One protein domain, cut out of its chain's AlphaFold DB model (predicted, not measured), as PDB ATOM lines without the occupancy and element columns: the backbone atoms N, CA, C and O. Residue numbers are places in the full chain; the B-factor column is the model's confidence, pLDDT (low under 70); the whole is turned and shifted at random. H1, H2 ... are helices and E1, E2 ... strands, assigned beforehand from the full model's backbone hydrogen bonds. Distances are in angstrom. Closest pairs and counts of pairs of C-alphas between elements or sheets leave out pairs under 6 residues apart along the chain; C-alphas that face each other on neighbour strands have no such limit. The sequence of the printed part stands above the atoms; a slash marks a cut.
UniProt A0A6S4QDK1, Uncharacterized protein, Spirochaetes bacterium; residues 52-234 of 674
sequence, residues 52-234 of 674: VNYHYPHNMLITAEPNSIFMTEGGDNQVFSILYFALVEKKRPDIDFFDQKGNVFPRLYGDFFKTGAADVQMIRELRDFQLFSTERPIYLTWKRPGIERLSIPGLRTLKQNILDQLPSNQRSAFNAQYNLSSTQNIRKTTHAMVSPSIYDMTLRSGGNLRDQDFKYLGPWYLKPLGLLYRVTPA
ATOM      1  N   VAL A  52     -14.200   8.717 -27.548       74.06
ATOM      2  CA  VAL A  52     -14.312   8.775 -26.079       74.06
ATOM      3  C   VAL A  52     -12.951   8.616 -25.387       74.06
ATOM      4  O   VAL A  52     -12.641   9.362 -24.461       74.06
ATOM      5  N   ASN A  53     -12.088   7.738 -25.912       75.56
ATOM      6  CA  ASN A  53     -10.726   7.524 -25.407       75.56
ATOM      7  C   ASN A  53      -9.801   8.731 -25.647       75.56
ATOM      8  O   ASN A  53      -8.789   8.861 -24.960       75.56
ATOM      9  N   TYR A  54     -10.136   9.597 -26.609       79.94
ATOM     10  CA  TYR A  54      -9.447  10.864 -26.870       79.94
ATOM     11  C   TYR A  54     -10.030  11.992 -26.004       79.94
ATOM     12  O   TYR A  54      -9.291  12.743 -25.376       79.94
ATOM     13  N   HIS A  55     -11.359  12.090 -25.921       79.31
ATOM     14  CA  HIS A  55     -12.068  13.151 -25.205       79.31
ATOM     15  C   HIS A  55     -11.872  13.046 -23.696       79.31
ATOM     16  O   HIS A  55     -11.690  14.060 -23.043       79.31
ATOM     17  N   TYR A  56     -11.880  11.843 -23.128       79.31
ATOM     18  CA  TYR A  56     -11.761  11.649 -21.683       79.31
ATOM     19  C   TYR A  56     -10.470  12.213 -21.065       79.31
ATOM     20  O   TYR A  56     -10.564  13.091 -20.206       79.31
ATOM     21  N   PRO A  57      -9.265  11.798 -21.498       83.00
ATOM     22  CA  PRO A  57      -8.015  12.389 -21.014       83.00
ATOM     23  C   PRO A  57      -7.899  13.874 -21.385       83.00
ATOM     24  O   PRO A  57      -7.404  14.651 -20.580       83.00
ATOM     25  N   HIS A  58      -8.390  14.302 -22.555       84.19
ATOM     26  CA  HIS A  58      -8.421  15.718 -22.921       84.19
ATOM     27  C   HIS A  58      -9.253  16.525 -21.914       84.19
ATOM     28  O   HIS A  58      -8.798  17.551 -21.417       84.19
ATOM     29  N   ASN A  59     -10.435  16.018 -21.559       80.56
ATOM     30  CA  ASN A  59     -11.344  16.610 -20.587       80.56
ATOM     31  C   ASN A  59     -10.712  16.661 -19.191       80.56
ATOM     32  O   ASN A  59     -10.766  17.699 -18.544       80.56
ATOM     33  N   MET A  60     -10.026  15.596 -18.760       84.50
ATOM     34  CA  MET A  60      -9.223  15.623 -17.532       84.50
ATOM     35  C   MET A  60      -8.169  16.737 -17.572       84.50
ATOM     36  O   MET A  60      -8.034  17.504 -16.623       84.50
ATOM     37  N   LEU A  61      -7.433  16.864 -18.675       86.38
ATOM     38  CA  LEU A  61      -6.380  17.868 -18.795       86.38
ATOM     39  C   LEU A  61      -6.912  19.301 -18.782       86.38
ATOM     40  O   LEU A  61      -6.242  20.162 -18.227       86.38
ATOM     41  N   ILE A  62      -8.083  19.584 -19.358       81.69
ATOM     42  CA  ILE A  62      -8.675  20.933 -19.299       81.69
ATOM     43  C   ILE A  62      -9.338  21.238 -17.950       81.69
ATOM     44  O   ILE A  62      -9.476  22.406 -17.603       81.69
ATOM     45  N   THR A  63      -9.706  20.215 -17.171       80.56
ATOM     46  CA  THR A  63     -10.181  20.388 -15.790       80.56
ATOM     47  C   THR A  63      -9.072  20.880 -14.853       80.56
ATOM     48  O   THR A  63      -9.354  21.618 -13.912       80.56
ATOM     49  N   ALA A  64      -7.820  20.478 -15.082       85.00
ATOM     50  CA  ALA A  64      -6.705  20.835 -14.212       85.00
ATOM     51  C   ALA A  64      -6.235  22.287 -14.432       85.00
ATOM     52  O   ALA A  64      -5.954  22.695 -15.562       85.00
ATOM     53  N   GLU A  65      -6.076  23.058 -13.353       85.12
ATOM     54  CA  GLU A  65      -5.546  24.434 -13.396       85.12
ATOM     55  C   GLU A  65      -4.126  24.503 -14.004       85.12
ATOM     56  O   GLU A  65      -3.398  23.499 -14.000       85.12
ATOM     57  N   PRO A  66      -3.701  25.670 -14.532       84.44
ATOM     58  CA  PRO A  66      -2.321  25.897 -14.953       84.44
ATOM     59  C   PRO A  66      -1.292  25.617 -13.852       84.44
ATOM     60  O   PRO A  66      -1.567  25.853 -12.677       84.44
ATOM     61  N   ASN A  67      -0.095  25.149 -14.224       86.38
ATOM     62  CA  ASN A  67       1.006  24.857 -13.287       86.38
ATOM     63  C   ASN A  67       0.665  23.820 -12.195       86.38
ATOM     64  O   ASN A  67       1.292  23.792 -11.132       86.38
ATOM     65  N   SER A  68      -0.320  22.954 -12.434       89.81
ATOM     66  CA  SER A  68      -0.773  21.950 -11.470       89.81
ATOM     67  C   SER A  68       0.067  20.668 -11.481       89.81
ATOM     68  O   SER A  68       0.868  20.414 -12.383       89.81
ATOM     69  N   ILE A  69      -0.109  19.859 -10.439       90.88
ATOM     70  CA  ILE A  69       0.406  18.496 -10.328       90.88
ATOM     71  C   ILE A  69      -0.743  17.537 -10.629       90.88
ATOM     72  O   ILE A  69      -1.802  17.602 -10.002       90.88
ATOM     73  N   PHE A  70      -0.525  16.616 -11.561       91.31
ATOM     74  CA  PHE A  70      -1.503  15.617 -11.965       91.31
ATOM     75  C   PHE A  70      -1.005  14.217 -11.616       91.31
ATOM     76  O   PHE A  70       0.010  13.740 -12.127       91.31
ATOM     77  N   MET A  71      -1.742  13.526 -10.756       90.25
ATOM     78  CA  MET A  71      -1.387  12.205 -10.259       90.25
ATOM     79  C   MET A  71      -2.300  11.129 -10.853       90.25
ATOM     80  O   MET A  71      -3.531  11.251 -10.889       90.25
ATOM     81  N   THR A  72      -1.694  10.003 -11.233       88.06
ATOM     82  CA  THR A  72      -2.390   8.792 -11.695       88.06
ATOM     83  C   THR A  72      -2.186   7.596 -10.760       88.06
ATOM     84  O   THR A  72      -1.130   7.462 -10.140       88.06
ATOM     85  N   GLU A  73      -3.184   6.709 -10.656       78.06
ATOM     86  CA  GLU A  73      -3.129   5.503  -9.797       78.06
ATOM     87  C   GLU A  73      -2.114   4.448 -10.298       78.06
ATOM     88  O   GLU A  73      -1.695   3.542  -9.573       78.06
ATOM     89  N   GLY A  74      -1.660   4.588 -11.543       65.38
ATOM     90  CA  GLY A  74      -0.633   3.737 -12.120       65.38
ATOM     91  C   GLY A  74      -1.149   2.421 -12.672       65.38
ATOM     92  O   GLY A  74      -1.565   1.517 -11.939       65.38
ATOM     93  N   GLY A  75      -1.008   2.279 -13.992       62.84
ATOM     94  CA  GLY A  75      -1.321   1.052 -14.725       62.84
ATOM     95  C   GLY A  75      -2.780   0.888 -15.150       62.84
ATOM     96  O   GLY A  75      -3.136  -0.207 -15.571       62.84
ATOM     97  N   ASP A  76      -3.603   1.934 -15.056       67.75
ATOM     98  CA  ASP A  76      -4.954   1.924 -15.625       67.75
ATOM     99  C   ASP A  76      -4.969   2.524 -17.042       67.75
ATOM    100  O   ASP A  76      -4.101   3.314 -17.424       67.75
ATOM    101  N   ASN A  77      -5.968   2.154 -17.833       67.75
ATOM    102  CA  ASN A  77      -6.046   2.428 -19.262       67.75
ATOM    103  C   ASN A  77      -6.077   3.933 -19.596       67.75
ATOM    104  O   ASN A  77      -5.559   4.344 -20.633       67.75
ATOM    105  N   GLN A  78      -6.621   4.769 -18.705       71.50
ATOM    106  CA  GLN A  78      -6.646   6.228 -18.877       71.50
ATOM    107  C   GLN A  78      -5.251   6.873 -18.909       71.50
ATOM    108  O   GLN A  78      -5.065   7.914 -19.537       71.50
ATOM    109  N   VAL A  79      -4.249   6.244 -18.287       81.12
ATOM    110  CA  VAL A  79      -2.892   6.800 -18.173       81.12
ATOM    111  C   VAL A  79      -2.194   6.857 -19.535       81.12
ATOM    112  O   VAL A  79      -1.465   7.806 -19.811       81.12
ATOM    113  N   PHE A  80      -2.453   5.889 -20.419       82.12
ATOM    114  CA  PHE A  80      -1.825   5.835 -21.743       82.12
ATOM    115  C   PHE A  80      -2.307   6.947 -22.674       82.12
ATOM    116  O   PHE A  80      -1.512   7.514 -23.422       82.12
ATOM    117  N   SER A  81      -3.588   7.305 -22.616       83.81
ATOM    118  CA  SER A  81      -4.081   8.414 -23.429       83.81
ATOM    119  C   SER A  81      -3.616   9.767 -22.875       83.81
ATOM    120  O   SER A  81      -3.271  10.652 -23.654       83.81
ATOM    121  N   ILE A  82      -3.507   9.920 -21.547       88.38
ATOM    122  CA  ILE A  82      -2.888  11.108 -20.925       88.38
ATOM    123  C   ILE A  82      -1.418  11.231 -21.352       88.38
ATOM    124  O   ILE A  82      -0.978  12.318 -21.718       88.38
ATOM    125  N   LEU A  83      -0.671  10.120 -21.374       88.88
ATOM    126  CA  LEU A  83       0.712  10.069 -21.860       88.88
ATOM    127  C   LEU A  83       0.834  10.586 -23.295       88.88
ATOM    128  O   LEU A  83       1.737  11.369 -23.585       88.88
ATOM    129  N   TYR A  84      -0.066  10.160 -24.183       88.56
ATOM    130  CA  TYR A  84      -0.081  10.621 -25.567       88.56
ATOM    131  C   TYR A  84      -0.241  12.148 -25.642       88.56
ATOM    132  O   TYR A  84       0.574  12.818 -26.278       88.56
ATOM    133  N   PHE A  85      -1.204  12.723 -24.918       90.88
ATOM    134  CA  PHE A  85      -1.377  14.178 -24.886       90.88
ATOM    135  C   PHE A  85      -0.177  14.912 -24.281       90.88
ATOM    136  O   PHE A  85       0.280  15.901 -24.851       90.88
ATOM    137  N   ALA A  86       0.350  14.421 -23.160       90.31
ATOM    138  CA  ALA A  86       1.428  15.076 -22.428       90.31
ATOM    139  C   ALA A  86       2.780  14.997 -23.159       90.31
ATOM    140  O   ALA A  86       3.482  15.998 -23.270       90.31
ATOM    141  N   LEU A  87       3.160  13.820 -23.673       87.12
ATOM    142  CA  LEU A  87       4.501  13.590 -24.226       87.12
ATOM    143  C   LEU A  87       4.568  13.650 -25.753       87.12
ATOM    144  O   LEU A  87       5.587  14.090 -26.287       87.12
ATOM    145  N   VAL A  88       3.521  13.209 -26.461       90.31
ATOM    146  CA  VAL A  88       3.514  13.182 -27.935       90.31
ATOM    147  C   VAL A  88       2.975  14.497 -28.481       90.31
ATOM    148  O   VAL A  88       3.685  15.194 -29.204       90.31
ATOM    149  N   GLU A  89       1.755  14.878 -28.094       91.06
ATOM    150  CA  GLU A  89       1.150  16.135 -28.555       91.06
ATOM    151  C   GLU A  89       1.641  17.371 -27.795       91.06
ATOM    152  O   GLU A  89       1.375  18.497 -28.223       91.06
ATOM    153  N   LYS A  90       2.355  17.175 -26.677       90.88
ATOM    154  CA  LYS A  90       2.874  18.246 -25.811       90.88
ATOM    155  C   LYS A  90       1.782  19.230 -25.379       90.88
ATOM    156  O   LYS A  90       2.010  20.437 -25.284       90.88
ATOM    157  N   LYS A  91       0.575  18.718 -25.141       88.06
ATOM    158  CA  LYS A  91      -0.524  19.477 -24.547       88.06
ATOM    159  C   LYS A  91      -0.254  19.630 -23.055       88.06
ATOM    160  O   LYS A  91       0.172  18.681 -22.407       88.06
ATOM    161  N   ARG A  92      -0.546  20.821 -22.525       90.06
ATOM    162  CA  ARG A  92      -0.361  21.169 -21.108       90.06
ATOM    163  C   ARG A  92       1.061  20.892 -20.580       90.06
ATOM    164  O   ARG A  92       1.213  20.183 -19.588       90.06
ATOM    165  N   PRO A  93       2.112  21.457 -21.215       89.81
ATOM    166  CA  PRO A  93       3.489  21.310 -20.732       89.81
ATOM    167  C   PRO A  93       3.720  21.980 -19.366       89.81
ATOM    168  O   PRO A  93       4.777  21.811 -18.772       89.81
ATOM    169  N   ASP A  94       2.748  22.763 -18.895       88.75
ATOM    170  CA  ASP A  94       2.699  23.382 -17.575       88.75
ATOM    171  C   ASP A  94       2.264  22.411 -16.458       88.75
ATOM    172  O   ASP A  94       2.410  22.736 -15.283       88.75
ATOM    173  N   ILE A  95       1.727  21.231 -16.788       90.56
ATOM    174  CA  ILE A  95       1.322  20.222 -15.801       90.56
ATOM    175  C   ILE A  95       2.460  19.231 -15.556       90.56
ATOM    176  O   ILE A  95       2.994  18.639 -16.495       90.56
ATOM    177  N   ASP A  96       2.748  18.959 -14.281       89.81
ATOM    178  CA  ASP A  96       3.649  17.871 -13.899       89.81
ATOM    179  C   ASP A  96       2.880  16.577 -13.631       89.81
ATOM    180  O   ASP A  96       2.034  16.508 -12.735       89.81
ATOM    181  N   PHE A  97       3.211  15.529 -14.383       89.25
ATOM    182  CA  PHE A  97       2.560  14.225 -14.286       89.25
ATOM    183  C   PHE A  97       3.336  13.256 -13.398       89.25
ATOM    184  O   PHE A  97       4.539  13.054 -13.575       89.25
ATOM    185  N   PHE A  98       2.621  12.580 -12.501       88.31
ATOM    186  CA  PHE A  98       3.157  11.518 -11.655       88.31
ATOM    187  C   PHE A  98       2.266  10.278 -11.657       88.31
ATOM    188  O   PHE A  98       1.055  10.329 -11.884       88.31
ATOM    189  N   ASP A  99       2.880   9.140 -11.359       85.62
ATOM    190  CA  ASP A  99       2.208   7.851 -11.240       85.62
ATOM    191  C   ASP A  99       2.574   7.222  -9.883       85.62
ATOM    192  O   ASP A  99       3.744   7.185  -9.487       85.62
ATOM    193  N   GLN A 100       1.561   6.737  -9.154       80.69
ATOM    194  CA  GLN A 100       1.725   6.079  -7.856       80.69
ATOM    195  C   GLN A 100       2.716   4.903  -7.907       80.69
ATOM    196  O   GLN A 100       3.481   4.709  -6.961       80.69
ATOM    197  N   LYS A 101       2.695   4.112  -8.983       75.88
ATOM    198  CA  LYS A 101       3.571   2.945  -9.203       75.88
ATOM    199  C   LYS A 101       4.731   3.261 -10.150       75.88
ATOM    200  O   LYS A 101       5.703   2.512 -10.204       75.88
ATOM    201  N   GLY A 102       4.619   4.371 -10.879       75.62
ATOM    202  CA  GLY A 102       5.519   4.813 -11.941       75.62
ATOM    203  C   GLY A 102       5.727   3.774 -13.029       75.62
ATOM    204  O   GLY A 102       6.862   3.417 -13.347       75.62
ATOM    205  N   ASN A 103       4.609   3.281 -13.557       77.88
ATOM    206  CA  ASN A 103       4.568   2.437 -14.742       77.88
ATOM    207  C   ASN A 103       4.747   3.277 -16.013       77.88
ATOM    208  O   ASN A 103       5.381   2.821 -16.961       77.88
ATOM    209  N   VAL A 104       4.168   4.481 -16.030       82.94
ATOM    210  CA  VAL A 104       4.123   5.352 -17.215       82.94
ATOM    211  C   VAL A 104       4.796   6.702 -16.958       82.94
ATOM    212  O   VAL A 104       5.662   7.117 -17.724       82.94
ATOM    213  N   PHE A 105       4.427   7.371 -15.867       87.00
ATOM    214  CA  PHE A 105       5.031   8.635 -15.429       87.00
ATOM    215  C   PHE A 105       6.055   8.395 -14.306       87.00
ATOM    216  O   PHE A 105       6.128   7.283 -13.775       87.00
ATOM    217  N   PRO A 106       6.869   9.398 -13.916       86.06
ATOM    218  CA  PRO A 106       7.797   9.260 -12.797       86.06
ATOM    219  C   PRO A 106       7.127   8.719 -11.526       86.06
ATOM    220  O   PRO A 106       6.021   9.128 -11.158       86.06
ATOM    221  N   ARG A 107       7.824   7.799 -10.843       81.19
ATOM    222  CA  ARG A 107       7.370   7.172  -9.591       81.19
ATOM    223  C   ARG A 107       7.209   8.227  -8.514       81.19
ATOM    224  O   ARG A 107       8.204   8.789  -8.068       81.19
ATOM    225  N   LEU A 108       5.986   8.444  -8.041       78.75
ATOM    226  CA  LEU A 108       5.770   9.457  -7.017       78.75
ATOM    227  C   LEU A 108       6.388   9.075  -5.668       78.75
ATOM    228  O   LEU A 108       6.968   9.914  -4.981       78.75
ATOM    229  N   TYR A 109       6.255   7.802  -5.302       79.25
ATOM    230  CA  TYR A 109       6.553   7.312  -3.960       79.25
ATOM    231  C   TYR A 109       7.773   6.376  -3.891       79.25
ATOM    232  O   TYR A 109       7.990   5.710  -2.882       79.25
ATOM    233  N   GLY A 110       8.565   6.296  -4.962       75.94
ATOM    234  CA  GLY A 110       9.711   5.387  -5.042       75.94
ATOM    235  C   GLY A 110       9.347   3.945  -5.421       75.94
ATOM    236  O   GLY A 110       8.336   3.689  -6.072       75.94
ATOM    237  N   ASP A 111      10.229   2.994  -5.095       75.12
ATOM    238  CA  ASP A 111      10.133   1.586  -5.510       75.12
ATOM    239  C   ASP A 111       9.455   0.709  -4.446       75.12
ATOM    240  O   ASP A 111      10.120   0.022  -3.671       75.12
ATOM    241  N   PHE A 112       8.118   0.706  -4.421       72.75
ATOM    242  CA  PHE A 112       7.344  -0.075  -3.444       72.75
ATOM    243  C   PHE A 112       7.576  -1.586  -3.501       72.75
ATOM    244  O   PHE A 112       7.305  -2.265  -2.515       72.75
ATOM    245  N   PHE A 113       8.111  -2.126  -4.601       66.88
ATOM    246  CA  PHE A 113       8.443  -3.551  -4.695       66.88
ATOM    247  C   PHE A 113       9.546  -3.978  -3.716       66.88
ATOM    248  O   PHE A 113       9.699  -5.168  -3.452       66.88
ATOM    249  N   LYS A 114      10.310  -3.023  -3.170       68.81
ATOM    250  CA  LYS A 114      11.423  -3.271  -2.242       68.81
ATOM    251  C   LYS A 114      11.159  -2.740  -0.832       68.81
ATOM    252  O   LYS A 114      12.070  -2.727  -0.009       68.81
ATOM    253  N   THR A 115       9.941  -2.282  -0.549       69.62
ATOM    254  CA  THR A 115       9.595  -1.589   0.698       69.62
ATOM    255  C   THR A 115       8.548  -2.387   1.472       69.62
ATOM    256  O   THR A 115       7.568  -2.856   0.896       69.62
ATOM    257  N   GLY A 116       8.736  -2.550   2.785       70.12
ATOM    258  CA  GLY A 116       7.760  -3.232   3.641       70.12
ATOM    259  C   GLY A 116       6.432  -2.469   3.719       70.12
ATOM    260  O   GLY A 116       6.408  -1.246   3.617       70.12
ATOM    261  N   ALA A 117       5.311  -3.167   3.932       69.62
ATOM    262  CA  ALA A 117       3.974  -2.556   3.898       69.62
ATOM    263  C   ALA A 117       3.793  -1.378   4.885       69.62
ATOM    264  O   ALA A 117       3.149  -0.386   4.545       69.62
ATOM    265  N   ALA A 118       4.390  -1.465   6.080       66.75
ATOM    266  CA  ALA A 118       4.361  -0.392   7.078       66.75
ATOM    267  C   ALA A 118       5.145   0.852   6.621       66.75
ATOM    268  O   ALA A 118       4.671   1.979   6.773       66.75
ATOM    269  N   ASP A 119       6.307   0.643   5.999       73.25
ATOM    270  CA  ASP A 119       7.111   1.717   5.421       73.25
ATOM    271  C   ASP A 119       6.381   2.361   4.243       73.25
ATOM    272  O   ASP A 119       6.290   3.582   4.196       73.25
ATOM    273  N   VAL A 120       5.777   1.569   3.343       77.88
ATOM    274  CA  VAL A 120       5.025   2.064   2.172       77.88
ATOM    275  C   VAL A 120       3.972   3.091   2.577       77.88
ATOM    276  O   VAL A 120       3.871   4.138   1.935       77.88
ATOM    277  N   GLN A 121       3.201   2.829   3.637       78.31
ATOM    278  CA  GLN A 121       2.202   3.785   4.107       78.31
ATOM    279  C   GLN A 121       2.860   5.077   4.605       78.31
ATOM    280  O   GLN A 121       2.443   6.159   4.203       78.31
ATOM    281  N   MET A 122       3.913   4.982   5.423       79.94
ATOM    282  CA  MET A 122       4.642   6.155   5.914       79.94
ATOM    283  C   MET A 122       5.241   6.983   4.764       79.94
ATOM    284  O   MET A 122       5.107   8.205   4.754       79.94
ATOM    285  N   ILE A 123       5.843   6.329   3.761       79.25
ATOM    286  CA  ILE A 123       6.402   6.987   2.568       79.25
ATOM    287  C   ILE A 123       5.316   7.763   1.825       79.25
ATOM    288  O   ILE A 123       5.530   8.919   1.454       79.25
ATOM    289  N   ARG A 124       4.149   7.141   1.612       81.81
ATOM    290  CA  ARG A 124       3.025   7.773   0.913       81.81
ATOM    291  C   ARG A 124       2.571   9.034   1.620       81.81
ATOM    292  O   ARG A 124       2.527  10.081   0.990       81.81
ATOM    293  N   GLU A 125       2.286   8.943   2.915       80.19
ATOM    294  CA  GLU A 125       1.750  10.071   3.682       80.19
ATOM    295  C   GLU A 125       2.767  11.219   3.787       80.19
ATOM    296  O   GLU A 125       2.406  12.377   3.606       80.19
ATOM    297  N   LEU A 126       4.058  10.919   3.988       77.69
ATOM    298  CA  LEU A 126       5.109  11.944   4.009       77.69
ATOM    299  C   LEU A 126       5.293  12.636   2.653       77.69
ATOM    300  O   LEU A 126       5.579  13.835   2.611       77.69
ATOM    301  N   ARG A 127       5.144  11.900   1.547       79.31
ATOM    302  CA  ARG A 127       5.262  12.462   0.197       79.31
ATOM    303  C   ARG A 127       4.022  13.253  -0.199       79.31
ATOM    304  O   ARG A 127       4.177  14.350  -0.723       79.31
ATOM    305  N   ASP A 128       2.831  12.731   0.081       83.56
ATOM    306  CA  ASP A 128       1.560  13.436  -0.111       83.56
ATOM    307  C   ASP A 128       1.608  14.769   0.656       83.56
ATOM    308  O   ASP A 128       1.449  15.833   0.065       83.56
ATOM    309  N   PHE A 129       2.000  14.735   1.933       76.75
ATOM    310  CA  PHE A 129       2.197  15.932   2.751       76.75
ATOM    311  C   PHE A 129       3.161  16.950   2.119       76.75
ATOM    312  O   PHE A 129       2.876  18.148   2.094       76.75
ATOM    313  N   GLN A 130       4.296  16.489   1.580       75.81
ATOM    314  CA  GLN A 130       5.260  17.360   0.906       75.81
ATOM    315  C   GLN A 130       4.670  18.033  -0.328       75.81
ATOM    316  O   GLN A 130       4.825  19.239  -0.489       75.81
ATOM    317  N   LEU A 131       4.037  17.249  -1.203       78.88
ATOM    318  CA  LEU A 131       3.438  17.753  -2.433       78.88
ATOM    319  C   LEU A 131       2.372  18.792  -2.111       78.88
ATOM    320  O   LEU A 131       2.356  19.862  -2.711       78.88
ATOM    321  N   PHE A 132       1.513  18.499  -1.138       79.06
ATOM    322  CA  PHE A 132       0.358  19.339  -0.830       79.06
ATOM    323  C   PHE A 132       0.797  20.666  -0.205       79.06
ATOM    324  O   PHE A 132       0.156  21.691  -0.398       79.06
ATOM    325  N   SER A 133       1.971  20.678   0.430       71.12
ATOM    326  CA  SER A 133       2.608  21.892   0.950       71.12
ATOM    327  C   SER A 133       3.215  22.800  -0.136       71.12
ATOM    328  O   SER A 133       3.682  23.881   0.196       71.12
ATOM    329  N   THR A 134       3.254  22.398  -1.417       72.12
ATOM    330  CA  THR A 134       3.887  23.197  -2.496       72.12
ATOM    331  C   THR A 134       3.046  24.367  -3.008       72.12
ATOM    332  O   THR A 134       3.501  25.071  -3.903       72.12
ATOM    333  N   GLU A 135       1.820  24.548  -2.507       70.00
ATOM    334  CA  GLU A 135       0.822  25.532  -2.977       70.00
ATOM    335  C   GLU A 135       0.343  25.341  -4.429       70.00
ATOM    336  O   GLU A 135      -0.637  25.957  -4.849       70.00
ATOM    337  N   ARG A 136       0.971  24.445  -5.197       80.88
ATOM    338  CA  ARG A 136       0.504  24.074  -6.531       80.88
ATOM    339  C   ARG A 136      -0.818  23.320  -6.425       80.88
ATOM    340  O   ARG A 136      -0.954  22.477  -5.539       80.88
ATOM    341  N   PRO A 137      -1.776  23.543  -7.338       85.94
ATOM    342  CA  PRO A 137      -2.977  22.725  -7.385       85.94
ATOM    343  C   PRO A 137      -2.655  21.267  -7.679       85.94
ATOM    344  O   PRO A 137      -1.809  20.979  -8.524       85.94
ATOM    345  N   ILE A 138      -3.350  20.345  -7.015       89.75
ATOM    346  CA  ILE A 138      -3.071  18.912  -7.138       89.75
ATOM    347  C   ILE A 138      -4.345  18.174  -7.485       89.75
ATOM    348  O   ILE A 138      -5.357  18.305  -6.796       89.75
ATOM    349  N   TYR A 139      -4.257  17.379  -8.544       91.38
ATOM    350  CA  TYR A 139      -5.357  16.620  -9.104       91.38
ATOM    351  C   TYR A 139      -5.039  15.128  -9.119       91.38
ATOM    352  O   TYR A 139      -3.937  14.719  -9.478       91.38
ATOM    353  N   LEU A 140      -6.022  14.310  -8.751       89.81
ATOM    354  CA  LEU A 140      -5.930  12.856  -8.736       89.81
ATOM    355  C   LEU A 140      -7.026  12.250  -9.605       89.81
ATOM    356  O   LEU A 140      -8.176  12.682  -9.568       89.81
ATOM    357  N   THR A 141      -6.682  11.186 -10.326       85.25
ATOM    358  CA  THR A 141      -7.653  10.357 -11.072       85.25
ATOM    359  C   THR A 141      -8.372   9.323 -10.202       85.25
ATOM    360  O   THR A 141      -9.269   8.639 -10.678       85.25
ATOM    361  N   TRP A 142      -8.005   9.206  -8.922       82.31
ATOM    362  CA  TRP A 142      -8.595   8.254  -7.985       82.31
ATOM    363  C   TRP A 142      -8.857   8.910  -6.629       82.31
ATOM    364  O   TRP A 142      -8.234   9.910  -6.259       82.31
ATOM    365  N   LYS A 143      -9.758   8.314  -5.848       77.75
ATOM    366  CA  LYS A 143      -9.992   8.725  -4.463       77.75
ATOM    367  C   LYS A 143      -8.862   8.189  -3.580       77.75
ATOM    368  O   LYS A 143      -8.765   6.983  -3.373       77.75
ATOM    369  N   ARG A 144      -8.034   9.076  -3.021       80.19
ATOM    370  CA  ARG A 144      -7.019   8.770  -1.996       80.19
ATOM    371  C   ARG A 144      -7.672   8.763  -0.601       80.19
ATOM    372  O   ARG A 144      -7.984   9.839  -0.096       80.19
ATOM    373  N   PRO A 145      -7.893   7.598   0.038       74.50
ATOM    374  CA  PRO A 145      -8.475   7.553   1.378       74.50
ATOM    375  C   PRO A 145      -7.459   8.033   2.417       74.50
ATOM    376  O   PRO A 145      -6.265   7.761   2.257       74.50
ATOM    377  N   GLY A 146      -7.927   8.671   3.492       74.12
ATOM    378  CA  GLY A 146      -7.072   9.096   4.602       74.12
ATOM    379  C   GLY A 146      -6.430  10.471   4.422       74.12
ATOM    380  O   GLY A 146      -5.696  10.902   5.308       74.12
ATOM    381  N   ILE A 147      -6.700  11.166   3.312       79.19
ATOM    382  CA  ILE A 147      -6.105  12.475   3.010       79.19
ATOM    383  C   ILE A 147      -6.472  13.527   4.071       79.19
ATOM    384  O   ILE A 147      -5.678  14.403   4.391       79.19
ATOM    385  N   GLU A 148      -7.654  13.388   4.671       70.81
ATOM    386  CA  GLU A 148      -8.186  14.204   5.765       70.81
ATOM    387  C   GLU A 148      -7.360  14.147   7.042       70.81
ATOM    388  O   GLU A 148      -7.424  15.044   7.880       70.81
ATOM    389  N   ARG A 149      -6.501  13.135   7.147       69.31
ATOM    390  CA  ARG A 149      -5.611  12.915   8.284       69.31
ATOM    391  C   ARG A 149      -4.197  13.419   8.017       69.31
ATOM    392  O   ARG A 149      -3.365  13.332   8.918       69.31
ATOM    393  N   LEU A 150      -3.913  13.953   6.826       74.50
ATOM    394  CA  LEU A 150      -2.605  14.509   6.481       74.50
ATOM    395  C   LEU A 150      -2.370  15.836   7.197       74.50
ATOM    396  O   LEU A 150      -2.547  16.922   6.659       74.50
ATOM    397  N   SER A 151      -1.937  15.730   8.442       72.56
ATOM    398  CA  SER A 151      -1.504  16.837   9.285       72.56
ATOM    399  C   SER A 151      -0.252  16.425  10.057       72.56
ATOM    400  O   SER A 151       0.058  15.237  10.161       72.56
ATOM    401  N   ILE A 152       0.478  17.380  10.642       71.94
ATOM    402  CA  ILE A 152       1.611  17.043  11.523       71.94
ATOM    403  C   ILE A 152       1.161  16.116  12.672       71.94
ATOM    404  O   ILE A 152       1.814  15.088  12.884       71.94
ATOM    405  N   PRO A 153       0.060  16.406  13.399       73.62
ATOM    406  CA  PRO A 153      -0.482  15.473  14.383       73.62
ATOM    407  C   PRO A 153      -0.826  14.107  13.785       73.62
ATOM    408  O   PRO A 153      -0.454  13.087  14.357       73.62
ATOM    409  N   GLY A 154      -1.464  14.069  12.612       75.31
ATOM    410  CA  GLY A 154      -1.826  12.824  11.934       75.31
ATOM    411  C   GLY A 154      -0.619  11.962  11.565       75.31
ATOM    412  O   GLY A 154      -0.622  10.762  11.834       75.31
ATOM    413  N   LEU A 155       0.459  12.568  11.058       74.81
ATOM    414  CA  LEU A 155       1.724  11.881  10.768       74.81
ATOM    415  C   LEU A 155       2.378  11.316  12.037       74.81
ATOM    416  O   LEU A 155       2.891  10.195  12.028       74.81
ATOM    417  N   ARG A 156       2.333  12.055  13.154       78.56
ATOM    418  CA  ARG A 156       2.826  11.572  14.455       78.56
ATOM    419  C   ARG A 156       1.989  10.404  14.980       78.56
ATOM    420  O   ARG A 156       2.558   9.410  15.424       78.56
ATOM    421  N   THR A 157       0.665  10.490  14.879       81.44
ATOM    422  CA  THR A 157      -0.256   9.412  15.265       81.44
ATOM    423  C   THR A 157      -0.042   8.167  14.411       81.44
ATOM    424  O   THR A 157       0.064   7.066  14.942       81.44
ATOM    425  N   LEU A 158       0.097   8.321  13.092       79.44
ATOM    426  CA  LEU A 158       0.403   7.212  12.190       79.44
ATOM    427  C   LEU A 158       1.727   6.539  12.556       79.44
ATOM    428  O   LEU A 158       1.791   5.313  12.627       79.44
ATOM    429  N   LYS A 159       2.771   7.335  12.825       84.94
ATOM    430  CA  LYS A 159       4.057   6.820  13.300       84.94
ATOM    431  C   LYS A 159       3.874   5.978  14.562       84.94
ATOM    432  O   LYS A 159       4.412   4.875  14.620       84.94
ATOM    433  N   GLN A 160       3.119   6.470  15.544       84.81
ATOM    434  CA  GLN A 160       2.870   5.732  16.782       84.81
ATOM    435  C   GLN A 160       2.110   4.426  16.522       84.81
ATOM    436  O   GLN A 160       2.545   3.371  16.973       84.81
ATOM    437  N   ASN A 161       1.058   4.467  15.702       83.75
ATOM    438  CA  ASN A 161       0.280   3.281  15.337       83.75
ATOM    439  C   ASN A 161       1.138   2.202  14.660       83.75
ATOM    440  O   ASN A 161       0.941   1.014  14.909       83.75
ATOM    441  N   ILE A 162       2.088   2.600  13.808       82.44
ATOM    442  CA  ILE A 162       3.033   1.664  13.186       82.44
ATOM    443  C   ILE A 162       3.999   1.103  14.234       82.44
ATOM    444  O   ILE A 162       4.196  -0.109  14.288       82.44
ATOM    445  N   LEU A 163       4.565   1.947  15.103       83.69
ATOM    446  CA  LEU A 163       5.454   1.499  16.181       83.69
ATOM    447  C   LEU A 163       4.786   0.472  17.099       83.69
ATOM    448  O   LEU A 163       5.431  -0.500  17.492       83.69
ATOM    449  N   ASP A 164       3.507   0.659  17.410       87.25
ATOM    450  CA  ASP A 164       2.748  -0.244  18.274       87.25
ATOM    451  C   ASP A 164       2.562  -1.632  17.641       87.25
ATOM    452  O   ASP A 164       2.522  -2.635  18.357       87.25
ATOM    453  N   GLN A 165       2.523  -1.704  16.307       84.69
ATOM    454  CA  GLN A 165       2.407  -2.950  15.540       84.69
ATOM    455  C   GLN A 165       3.754  -3.640  15.292       84.69
ATOM    456  O   GLN A 165       3.785  -4.839  15.014       84.69
ATOM    457  N   LEU A 166       4.869  -2.912  15.391       81.56
ATOM    458  CA  LEU A 166       6.199  -3.466  15.154       81.56
ATOM    459  C   LEU A 166       6.728  -4.247  16.375       81.56
ATOM    460  O   LEU A 166       6.569  -3.797  17.520       81.56
ATOM    461  N   PRO A 167       7.436  -5.375  16.152       89.00
ATOM    462  CA  PRO A 167       8.219  -6.054  17.180       89.00
ATOM    463  C   PRO A 167       9.198  -5.104  17.883       89.00
ATOM    464  O   PRO A 167       9.792  -4.230  17.248       89.00
ATOM    465  N   SER A 168       9.420  -5.287  19.188       89.44
ATOM    466  CA  SER A 168      10.246  -4.377  20.002       89.44
ATOM    467  C   SER A 168      11.656  -4.152  19.443       89.44
ATOM    468  O   SER A 168      12.175  -3.040  19.523       89.44
ATOM    469  N   ASN A 169      12.258  -5.170  18.821       88.69
ATOM    470  CA  ASN A 169      13.579  -5.083  18.188       88.69
ATOM    471  C   ASN A 169      13.600  -4.258  16.886       88.69
ATOM    472  O   ASN A 169      14.674  -3.860  16.447       88.69
ATOM    473  N   GLN A 170      12.446  -3.975  16.278       85.25
ATOM    474  CA  GLN A 170      12.322  -3.166  15.059       85.25
ATOM    475  C   GLN A 170      11.929  -1.708  15.350       85.25
ATOM    476  O   GLN A 170      12.206  -0.818  14.545       85.25
ATOM    477  N   ARG A 171      11.345  -1.430  16.526       88.69
ATOM    478  CA  ARG A 171      10.871  -0.087  16.910       88.69
ATOM    479  C   ARG A 171      11.979   0.964  16.922       88.69
ATOM    480  O   ARG A 171      11.760   2.074  16.446       88.69
ATOM    481  N   SER A 172      13.162   0.634  17.444       86.06
ATOM    482  CA  SER A 172      14.283   1.584  17.539       86.06
ATOM    483  C   SER A 172      14.825   1.988  16.167       86.06
ATOM    484  O   SER A 172      15.080   3.169  15.941       86.06
ATOM    485  N   ALA A 173      14.942   1.033  15.238       84.56
ATOM    486  CA  ALA A 173      15.378   1.301  13.869       84.56
ATOM    487  C   ALA A 173      14.358   2.170  13.119       84.56
ATOM    488  O   ALA A 173      14.728   3.198  12.555       84.56
ATOM    489  N   PHE A 174      13.067   1.829  13.211       83.06
ATOM    490  CA  PHE A 174      11.988   2.625  12.618       83.06
ATOM    491  C   PHE A 174      11.945   4.049  13.195       83.06
ATOM    492  O   PHE A 174      11.824   5.027  12.461       83.06
ATOM    493  N   ASN A 175      12.104   4.198  14.516       83.50
ATOM    494  CA  ASN A 175      12.150   5.508  15.169       83.50
ATOM    495  C   ASN A 175      13.331   6.369  14.719       83.50
ATOM    496  O   ASN A 175      13.153   7.574  14.533       83.50
ATOM    497  N   ALA A 176      14.511   5.761  14.572       84.62
ATOM    498  CA  ALA A 176      15.706   6.441  14.091       84.62
ATOM    499  C   ALA A 176      15.559   6.868  12.623       84.62
ATOM    500  O   ALA A 176      15.985   7.964  12.260       84.62
ATOM    501  N   GLN A 177      14.918   6.031  11.805       81.19
ATOM    502  CA  GLN A 177      14.669   6.293  10.391       81.19
ATOM    503  C   GLN A 177      13.627   7.402  10.167       81.19
ATOM    504  O   GLN A 177      13.856   8.290   9.352       81.19
ATOM    505  N   TYR A 178      12.514   7.391  10.912       79.88
ATOM    506  CA  TYR A 178      11.396   8.333  10.749       79.88
ATOM    507  C   TYR A 178      11.255   9.261  11.961       79.88
ATOM    508  O   TYR A 178      10.300   9.199  12.749       79.88
ATOM    509  N   ASN A 179      12.238  10.135  12.160       82.31
ATOM    510  CA  ASN A 179      12.203  11.117  13.238       82.31
ATOM    511  C   ASN A 179      11.220  12.256  12.894       82.31
ATOM    512  O   ASN A 179      11.566  13.176  12.168       82.31
ATOM    513  N   LEU A 180       9.989  12.210  13.415       81.12
ATOM    514  CA  LEU A 180       8.927  13.195  13.124       81.12
ATOM    515  C   LEU A 180       8.625  14.138  14.310       81.12
ATOM    516  O   LEU A 180       7.505  14.626  14.473       81.12
ATOM    517  N   SER A 181       9.609  14.373  15.187       79.19
ATOM    518  CA  SER A 181       9.425  15.178  16.407       79.19
ATOM    519  C   SER A 181       9.243  16.679  16.141       79.19
ATOM    520  O   SER A 181       8.541  17.350  16.893       79.19
ATOM    521  N   SER A 182       9.788  17.206  15.043       75.38
ATOM    522  CA  SER A 182       9.684  18.619  14.651       75.38
ATOM    523  C   SER A 182       9.430  18.763  13.150       75.38
ATOM    524  O   SER A 182       9.739  17.851  12.386       75.38
ATOM    525  N   THR A 183       8.925  19.918  12.707       66.81
ATOM    526  CA  THR A 183       8.747  20.236  11.276       66.81
ATOM    527  C   THR A 183      10.059  20.115  10.499       66.81
ATOM    528  O   THR A 183      10.092  19.539   9.416       66.81
ATOM    529  N   GLN A 184      11.172  20.558  11.091       73.06
ATOM    530  CA  GLN A 184      12.504  20.410  10.505       73.06
ATOM    531  C   GLN A 184      12.898  18.935  10.329       73.06
ATOM    532  O   GLN A 184      13.466  18.563   9.301       73.06
ATOM    533  N   ASN A 185      12.567  18.078  11.300       74.19
ATOM    534  CA  ASN A 185      12.847  16.647  11.210       74.19
ATOM    535  C   ASN A 185      11.917  15.939  10.216       74.19
ATOM    536  O   ASN A 185      12.382  15.070   9.482       74.19
ATOM    537  N   ILE A 186      10.649  16.354  10.118       72.00
ATOM    538  CA  ILE A 186       9.724  15.900   9.068       72.00
ATOM    539  C   ILE A 186      10.321  16.237   7.701       72.00
ATOM    540  O   ILE A 186      10.526  15.339   6.894       72.00
ATOM    541  N   ARG A 187      10.731  17.492   7.484       68.56
ATOM    542  CA  ARG A 187      11.372  17.945   6.243       68.56
ATOM    543  C   ARG A 187      12.614  17.123   5.904       68.56
ATOM    544  O   ARG A 187      12.744  16.648   4.780       68.56
ATOM    545  N   LYS A 188      13.512  16.916   6.872       74.06
ATOM    546  CA  LYS A 188      14.723  16.099   6.692       74.06
ATOM    547  C   LYS A 188      14.390  14.646   6.335       74.06
ATOM    548  O   LYS A 188      15.018  14.090   5.441       74.06
ATOM    549  N   THR A 189      13.409  14.060   7.017       73.44
ATOM    550  CA  THR A 189      12.945  12.687   6.773       73.44
ATOM    551  C   THR A 189      12.370  12.570   5.364       73.44
ATOM    552  O   THR A 189      12.825  11.738   4.588       73.44
ATOM    553  N   THR A 190      11.461  13.467   4.987       68.56
ATOM    554  CA  THR A 190      10.878  13.532   3.645       68.56
ATOM    555  C   THR A 190      11.947  13.691   2.557       68.56
ATOM    556  O   THR A 190      11.907  12.976   1.559       68.56
ATOM    557  N   HIS A 191      12.936  14.573   2.753       65.56
ATOM    558  CA  HIS A 191      14.041  14.775   1.801       65.56
ATOM    559  C   HIS A 191      14.900  13.524   1.608       65.56
ATOM    560  O   HIS A 191      15.320  13.241   0.491       65.56
ATOM    561  N   ALA A 192      15.152  12.759   2.672       66.62
ATOM    562  CA  ALA A 192      15.967  11.547   2.604       66.62
ATOM    563  C   ALA A 192      15.269  10.371   1.891       66.62
ATOM    564  O   ALA A 192      15.928   9.403   1.519       66.62
ATOM    565  N   MET A 193      13.947  10.433   1.712       63.84
ATOM    566  CA  MET A 193      13.139   9.321   1.193       63.84
ATOM    567  C   MET A 193      12.950   9.334  -0.329       63.84
ATOM    568  O   MET A 193      12.415   8.374  -0.881       63.84
ATOM    569  N   VAL A 194      13.387  10.386  -1.025       54.06
ATOM    570  CA  VAL A 194      13.277  10.498  -2.487       54.06
ATOM    571  C   VAL A 194      14.628  10.306  -3.160       54.06
ATOM    572  O   VAL A 194      15.657  10.778  -2.684       54.06
ATOM    573  N   SER A 195      14.623   9.636  -4.317       53.31
ATOM    574  CA  SER A 195      15.815   9.595  -5.169       53.31
ATOM    575  C   SER A 195      16.237  11.024  -5.547       53.31
ATOM    576  O   SER A 195      15.352  11.839  -5.843       53.31
ATOM    577  N   PRO A 196      17.547  11.327  -5.613       55.91
ATOM    578  CA  PRO A 196      18.037  12.639  -6.037       55.91
ATOM    579  C   PRO A 196      17.422  13.118  -7.361       55.91
ATOM    580  O   PRO A 196      17.086  14.285  -7.493       55.91
ATOM    581  N   SER A 197      17.142  12.210  -8.302       51.69
ATOM    582  CA  SER A 197      16.480  12.541  -9.571       51.69
ATOM    583  C   SER A 197      15.035  13.030  -9.414       51.69
ATOM    584  O   SER A 197      14.628  13.957 -10.105       51.69
ATOM    585  N   ILE A 198      14.249  12.436  -8.508       51.78
ATOM    586  CA  ILE A 198      12.871  12.891  -8.239       51.78
ATOM    587  C   ILE A 198      12.901  14.211  -7.465       51.78
ATOM    588  O   ILE A 198      12.092  15.102  -7.724       51.78
ATOM    589  N   TYR A 199      13.851  14.355  -6.540       56.06
ATOM    590  CA  TYR A 199      14.090  15.598  -5.813       56.06
ATOM    591  C   TYR A 199      14.427  16.751  -6.766       56.06
ATOM    592  O   TYR A 199      13.758  17.782  -6.738       56.06
ATOM    593  N   ASP A 200      15.363  16.532  -7.689       54.03
ATOM    594  CA  ASP A 200      15.762  17.517  -8.690       54.03
ATOM    595  C   ASP A 200      14.612  17.887  -9.630       54.03
ATOM    596  O   ASP A 200      14.488  19.049 -10.004       54.03
ATOM    597  N   MET A 201      13.735  16.944  -9.995       51.53
ATOM    598  CA  MET A 201      12.526  17.253 -10.771       51.53
ATOM    599  C   MET A 201      11.539  18.110  -9.970       51.53
ATOM    600  O   MET A 201      11.032  19.095 -10.496       51.53
ATOM    601  N   THR A 202      11.334  17.793  -8.685       49.47
ATOM    602  CA  THR A 202      10.447  18.563  -7.790       49.47
ATOM    603  C   THR A 202      10.995  19.980  -7.529       49.47
ATOM    604  O   THR A 202      10.234  20.929  -7.359       49.47
ATOM    605  N   LEU A 203      12.324  20.148  -7.526       51.16
ATOM    606  CA  LEU A 203      12.990  21.447  -7.392       51.16
ATOM    607  C   LEU A 203      13.007  22.264  -8.691       51.16
ATOM    608  O   LEU A 203      12.836  23.481  -8.636       51.16
ATOM    609  N   ARG A 204      13.192  21.622  -9.855       50.09
ATOM    610  CA  ARG A 204      13.146  22.286 -11.174       50.09
ATOM    611  C   ARG A 204      11.772  22.889 -11.482       50.09
ATOM    612  O   ARG A 204      11.710  23.843 -12.246       50.09
ATOM    613  N   SER A 205      10.710  22.393 -10.844       49.66
ATOM    614  CA  SER A 205       9.354  22.956 -10.896       49.66
ATOM    615  C   SER A 205       9.090  24.122  -9.922       49.66
ATOM    616  O   SER A 205       7.950  24.557  -9.798       49.66
ATOM    617  N   GLY A 206      10.118  24.661  -9.248       44.19
ATOM    618  CA  GLY A 206      10.062  26.023  -8.700       44.19
ATOM    619  C   GLY A 206       9.713  26.211  -7.219       44.19
ATOM    620  O   GLY A 206       8.991  27.151  -6.907       44.19
ATOM    621  N   GLY A 207      10.272  25.445  -6.271       50.88
ATOM    622  CA  GLY A 207      10.214  25.920  -4.878       50.88
ATOM    623  C   GLY A 207      10.813  25.034  -3.794       50.88
ATOM    624  O   GLY A 207      10.307  23.960  -3.484       50.88
ATOM    625  N   ASN A 208      11.851  25.539  -3.127       44.88
ATOM    626  CA  ASN A 208      12.223  25.084  -1.791       44.88
ATOM    627  C   ASN A 208      11.081  25.414  -0.819       44.88
ATOM    628  O   ASN A 208      10.887  26.591  -0.541       44.88
ATOM    629  N   LEU A 209      10.403  24.407  -0.256       44.72
ATOM    630  CA  LEU A 209       9.426  24.612   0.827       44.72
ATOM    631  C   LEU A 209      10.087  25.376   1.988       44.72
ATOM    632  O   LEU A 209      10.946  24.813   2.668       44.72
ATOM    633  N   ARG A 210       9.761  26.650   2.189       45.56
ATOM    634  CA  ARG A 210      10.168  27.486   3.327       45.56
ATOM    635  C   ARG A 210       9.304  27.142   4.542       45.56
ATOM    636  O   ARG A 210       8.198  26.639   4.399       45.56
ATOM    637  N   ASP A 211       9.774  27.450   5.750       39.19
ATOM    638  CA  ASP A 211       9.011  27.174   6.983       39.19
ATOM    639  C   ASP A 211       7.650  27.899   7.016       39.19
ATOM    640  O   ASP A 211       6.698  27.419   7.623       39.19
ATOM    641  N   GLN A 212       7.533  29.013   6.292       41.59
ATOM    642  CA  GLN A 212       6.280  29.736   6.064       41.59
ATOM    643  C   GLN A 212       5.331  29.056   5.058       41.59
ATOM    644  O   GLN A 212       4.131  29.271   5.146       41.59
ATOM    645  N   ASP A 213       5.829  28.200   4.160       44.62
ATOM    646  CA  ASP A 213       5.004  27.446   3.198       44.62
ATOM    647  C   ASP A 213       4.257  26.299   3.929       44.62
ATOM    648  O   ASP A 213       3.217  25.806   3.500       44.62
ATOM    649  N   PHE A 214       4.727  25.943   5.131       46.50
ATOM    650  CA  PHE A 214       4.030  25.080   6.084       46.50
ATOM    651  C   PHE A 214       2.982  25.827   6.944       46.50
ATOM    652  O   PHE A 214       2.340  25.224   7.805       46.50
ATOM    653  N   LYS A 215       2.753  27.130   6.725       39.06
ATOM    654  CA  LYS A 215       1.660  27.874   7.383       39.06
ATOM    655  C   LYS A 215       0.274  27.375   6.943       39.06
ATOM    656  O   LYS A 215      -0.692  27.538   7.678       39.06
ATOM    657  N   TYR A 216       0.187  26.708   5.788       47.97
ATOM    658  CA  TYR A 216      -1.042  26.117   5.244       47.97
ATOM    659  C   TYR A 216      -1.253  24.643   5.616       47.97
ATOM    660  O   TYR A 216      -2.070  23.964   4.993       47.97
ATOM    661  N   LEU A 217      -0.548  24.143   6.635       54.91
ATOM    662  CA  LEU A 217      -0.702  22.787   7.168       54.91
ATOM    663  C   LEU A 217      -2.011  22.608   7.945       54.91
ATOM    664  O   LEU A 217      -2.023  22.366   9.152       54.91
ATOM    665  N   GLY A 218      -3.124  22.726   7.235       60.06
ATOM    666  CA  GLY A 218      -4.421  22.257   7.689       60.06
ATOM    667  C   GLY A 218      -4.653  20.811   7.254       60.06
ATOM    668  O   GLY A 218      -3.931  20.298   6.397       60.06
ATOM    669  N   PRO A 219      -5.665  20.137   7.818       70.38
ATOM    670  CA  PRO A 219      -6.158  18.906   7.219       70.38
ATOM    671  C   PRO A 219      -6.565  19.170   5.759       70.38
ATOM    672  O   PRO A 219      -6.984  20.276   5.410       70.38
ATOM    673  N   TRP A 220      -6.417  18.172   4.895       80.50
ATOM    674  CA  TRP A 220      -6.726  18.268   3.463       80.50
ATOM    675  C   TRP A 220      -7.988  17.479   3.144       80.50
ATOM    676  O   TRP A 220      -8.362  16.585   3.879       80.50
ATOM    677  N   TYR A 221      -8.663  17.744   2.041       82.06
ATOM    678  CA  TYR A 221      -9.742  16.868   1.584       82.06
ATOM    679  C   TYR A 221      -9.782  16.811   0.066       82.06
ATOM    680  O   TYR A 221      -9.207  17.653  -0.624       82.06
ATOM    681  N   LEU A 222     -10.468  15.793  -0.455       80.81
ATOM    682  CA  LEU A 222     -10.732  15.682  -1.883       80.81
ATOM    683  C   LEU A 222     -12.050  16.376  -2.230       80.81
ATOM    684  O   LEU A 222     -13.129  15.856  -1.915       80.81
ATOM    685  N   LYS A 223     -11.953  17.507  -2.937       79.56
ATOM    686  CA  LYS A 223     -13.079  18.126  -3.646       79.56
ATOM    687  C   LYS A 223     -13.209  17.438  -5.012       79.56
ATOM    688  O   LYS A 223     -12.275  17.522  -5.811       79.56
ATOM    689  N   PRO A 224     -14.313  16.729  -5.307       73.19
ATOM    690  CA  PRO A 224     -14.581  16.261  -6.660       73.19
ATOM    691  C   PRO A 224     -14.704  17.481  -7.574       73.19
ATOM    692  O   PRO A 224     -15.546  18.346  -7.344       73.19
ATOM    693  N   LEU A 225     -13.842  17.564  -8.578       72.81
ATOM    694  CA  LEU A 225     -13.830  18.639  -9.553       72.81
ATOM    695  C   LEU A 225     -13.738  18.015 -10.941       72.81
ATOM    696  O   LEU A 225     -12.664  17.679 -11.426       72.81
ATOM    697  N   GLY A 226     -14.886  17.838 -11.583       69.88
ATOM    698  CA  GLY A 226     -14.970  17.161 -12.877       69.88
ATOM    699  C   GLY A 226     -14.471  15.742 -12.803       69.88
ATOM    700  O   GLY A 226     -14.762  14.996 -11.879       69.88
ATOM    701  N   LEU A 227     -13.667  15.373 -13.785       73.94
ATOM    702  CA  LEU A 227     -13.136  14.021 -13.885       73.94
ATOM    703  C   LEU A 227     -12.047  13.695 -12.865       73.94
ATOM    704  O   LEU A 227     -11.498  12.596 -12.894       73.94
ATOM    705  N   LEU A 228     -11.709  14.653 -12.005       82.12
ATOM    706  CA  LEU A 228     -10.582  14.590 -11.099       82.12
ATOM    707  C   LEU A 228     -11.027  14.906  -9.678       82.12
ATOM    708  O   LEU A 228     -12.020  15.588  -9.428       82.12
ATOM    709  N   TYR A 229     -10.232  14.454  -8.725       84.69
ATOM    710  CA  TYR A 229     -10.295  14.937  -7.360       84.69
ATOM    711  C   TYR A 229      -9.223  16.000  -7.168       84.69
ATOM    712  O   TYR A 229      -8.045  15.729  -7.393       84.69
ATOM    713  N   ARG A 230      -9.619  17.192  -6.729       87.25
ATOM    714  CA  ARG A 230      -8.692  18.236  -6.300       87.25
ATOM    715  C   ARG A 230      -8.362  18.044  -4.825       87.25
ATOM    716  O   ARG A 230      -9.272  17.882  -4.011       87.25
ATOM    717  N   VAL A 231      -7.080  18.095  -4.482       86.75
ATOM    718  CA  VAL A 231      -6.639  18.213  -3.089       86.75
ATOM    719  C   VAL A 231      -6.800  19.660  -2.654       86.75
ATOM    720  O   VAL A 231      -6.189  20.558  -3.232       86.75
ATOM    721  N   THR A 232      -7.619  19.876  -1.632       84.25
ATOM    722  CA  THR A 232      -7.981  21.211  -1.162       84.25
ATOM    723  C   THR A 232      -7.761  21.305   0.351       84.25
ATOM    724  O   THR A 232      -8.081  20.353   1.066       84.25
ATOM    725  N   PRO A 233      -7.231  22.423   0.883       83.00
ATOM    726  CA  PRO A 233      -7.195  22.651   2.327       83.00
ATOM    727  C   PRO A 233      -8.600  22.618   2.939       83.00
ATOM    728  O   PRO A 233      -9.510  23.254   2.410       83.00
ATOM    729  N   ALA A 234      -8.777  21.953   4.084       83.31
ATOM    730  CA  ALA A 234     -10.081  21.760   4.732       83.31
ATOM    731  C   ALA A 234     -10.844  23.058   5.014       83.31
ATOM    732  O   ALA A 234     -12.071  23.032   5.012       83.31
TER     733      ALA A 234
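Overview. This is residues 52 to 234 of the 674 residues of an uncharacterized protein of Spirochaetes bacterium (UniProt A0A6S4QDK1). A strongly twisted sheet of five strands stands between two groups of helices: H1 and H2 at one end, H3 at the other, with H4, H5 and H6 beyond H3. The hairpin of H4 and H5 lies far from H1, while H7 and H8 touch no helix. The 183 printed residues include eight named helices and five named strands, in the order H1 E1 H2 E2 H3 E3 H4 H5 H6 H7 H8 E4 E5; the class is mixed, helices and strands. The mixed sheet runs E2 E1 E3 E5 E4. The whole is compact, with a radius of gyration of the C-alphas of 16.9 A, and elongated, spanning 53 by 35 by 29 A.

Arrangement. In the sheet, E1, residues 69 to 72, is parallel to edge strand E2, residues 96 to 99, with N 70 and O 96 within hydrogen-bond range at 2.8 A. E1 is also parallel to E3, residues 138 to 140, with N 71 and O 139 at 2.8 A. E3 is antiparallel to E5, residues 228 to 233, with N 140 and O 229 at 2.8 A. E5 and edge strand E4, residues 220 to 225, form an antiparallel hairpin, with N 223 and O 230 at 2.9 A. H1, residues 52 to 63, H2, residues 77 to 88, and H3, residues 117 to 132, are on the sheet but only graze it. E1, H2, E2 is a strand-helix-strand unit, two parallel neighbour strands with a helix between; E2, H3, E3 is a split one, with E1 between its strands; both crossovers are right-handed. H1 and H2 touch, closest at the C-alphas of Pro 57 and Ile 82, 5.3 A. H3 touches H4, residues 152 to 165, at a shallow tilt of 4 degrees, opposite ways; the C-alphas of Ala 118 and Ile 162 are closest, 6.6 A. H3 touches H6, residues 183 to 192, with residues 126 to 130 alone, closest at the C-alphas of Leu 126 and Thr 190, 6.0 A. H4 and H5, residues 168 to 177, form a helical hairpin and only just touch, with 3 pairs of C-alphas within 8 A; H4 does so with residue 163 alone, and the C-alphas of Leu 163 and Arg 171 are closest, 5.7 A. H7, residues 196 to 204, is close but not clearly touching H6, and H8, residues 213 to 216, is not on the sheet. Every O i to N i+4 pair is within hydrogen-bond range in H3, H4, H6 and H7; H1 and H2 each have 7 of 8 and H5 has 4 of 6, while H8 is too short for one.

Along the chain. H1 begins at C-alpha 52 (-14.312, 8.775, -26.079). H3, 22.7 A long, begins at C-alpha 117 (3.974, -2.556, 3.898); H4 is 20.4 A long. E5, 16.0 A long, ends at C-alpha 233 (-7.195, 22.651, 2.327).

Size, cuts and confidence. The two C-alphas farthest apart are those of Val 52 and Asn 169, 54.1 A. The printed part has no cut; the links E2 to H3, 17 residues, and E3 to H4, 11 residues, are long. The mean pLDDT of the printed part is 75.9, and 42 residues are under 70, among them residues 190 to 218.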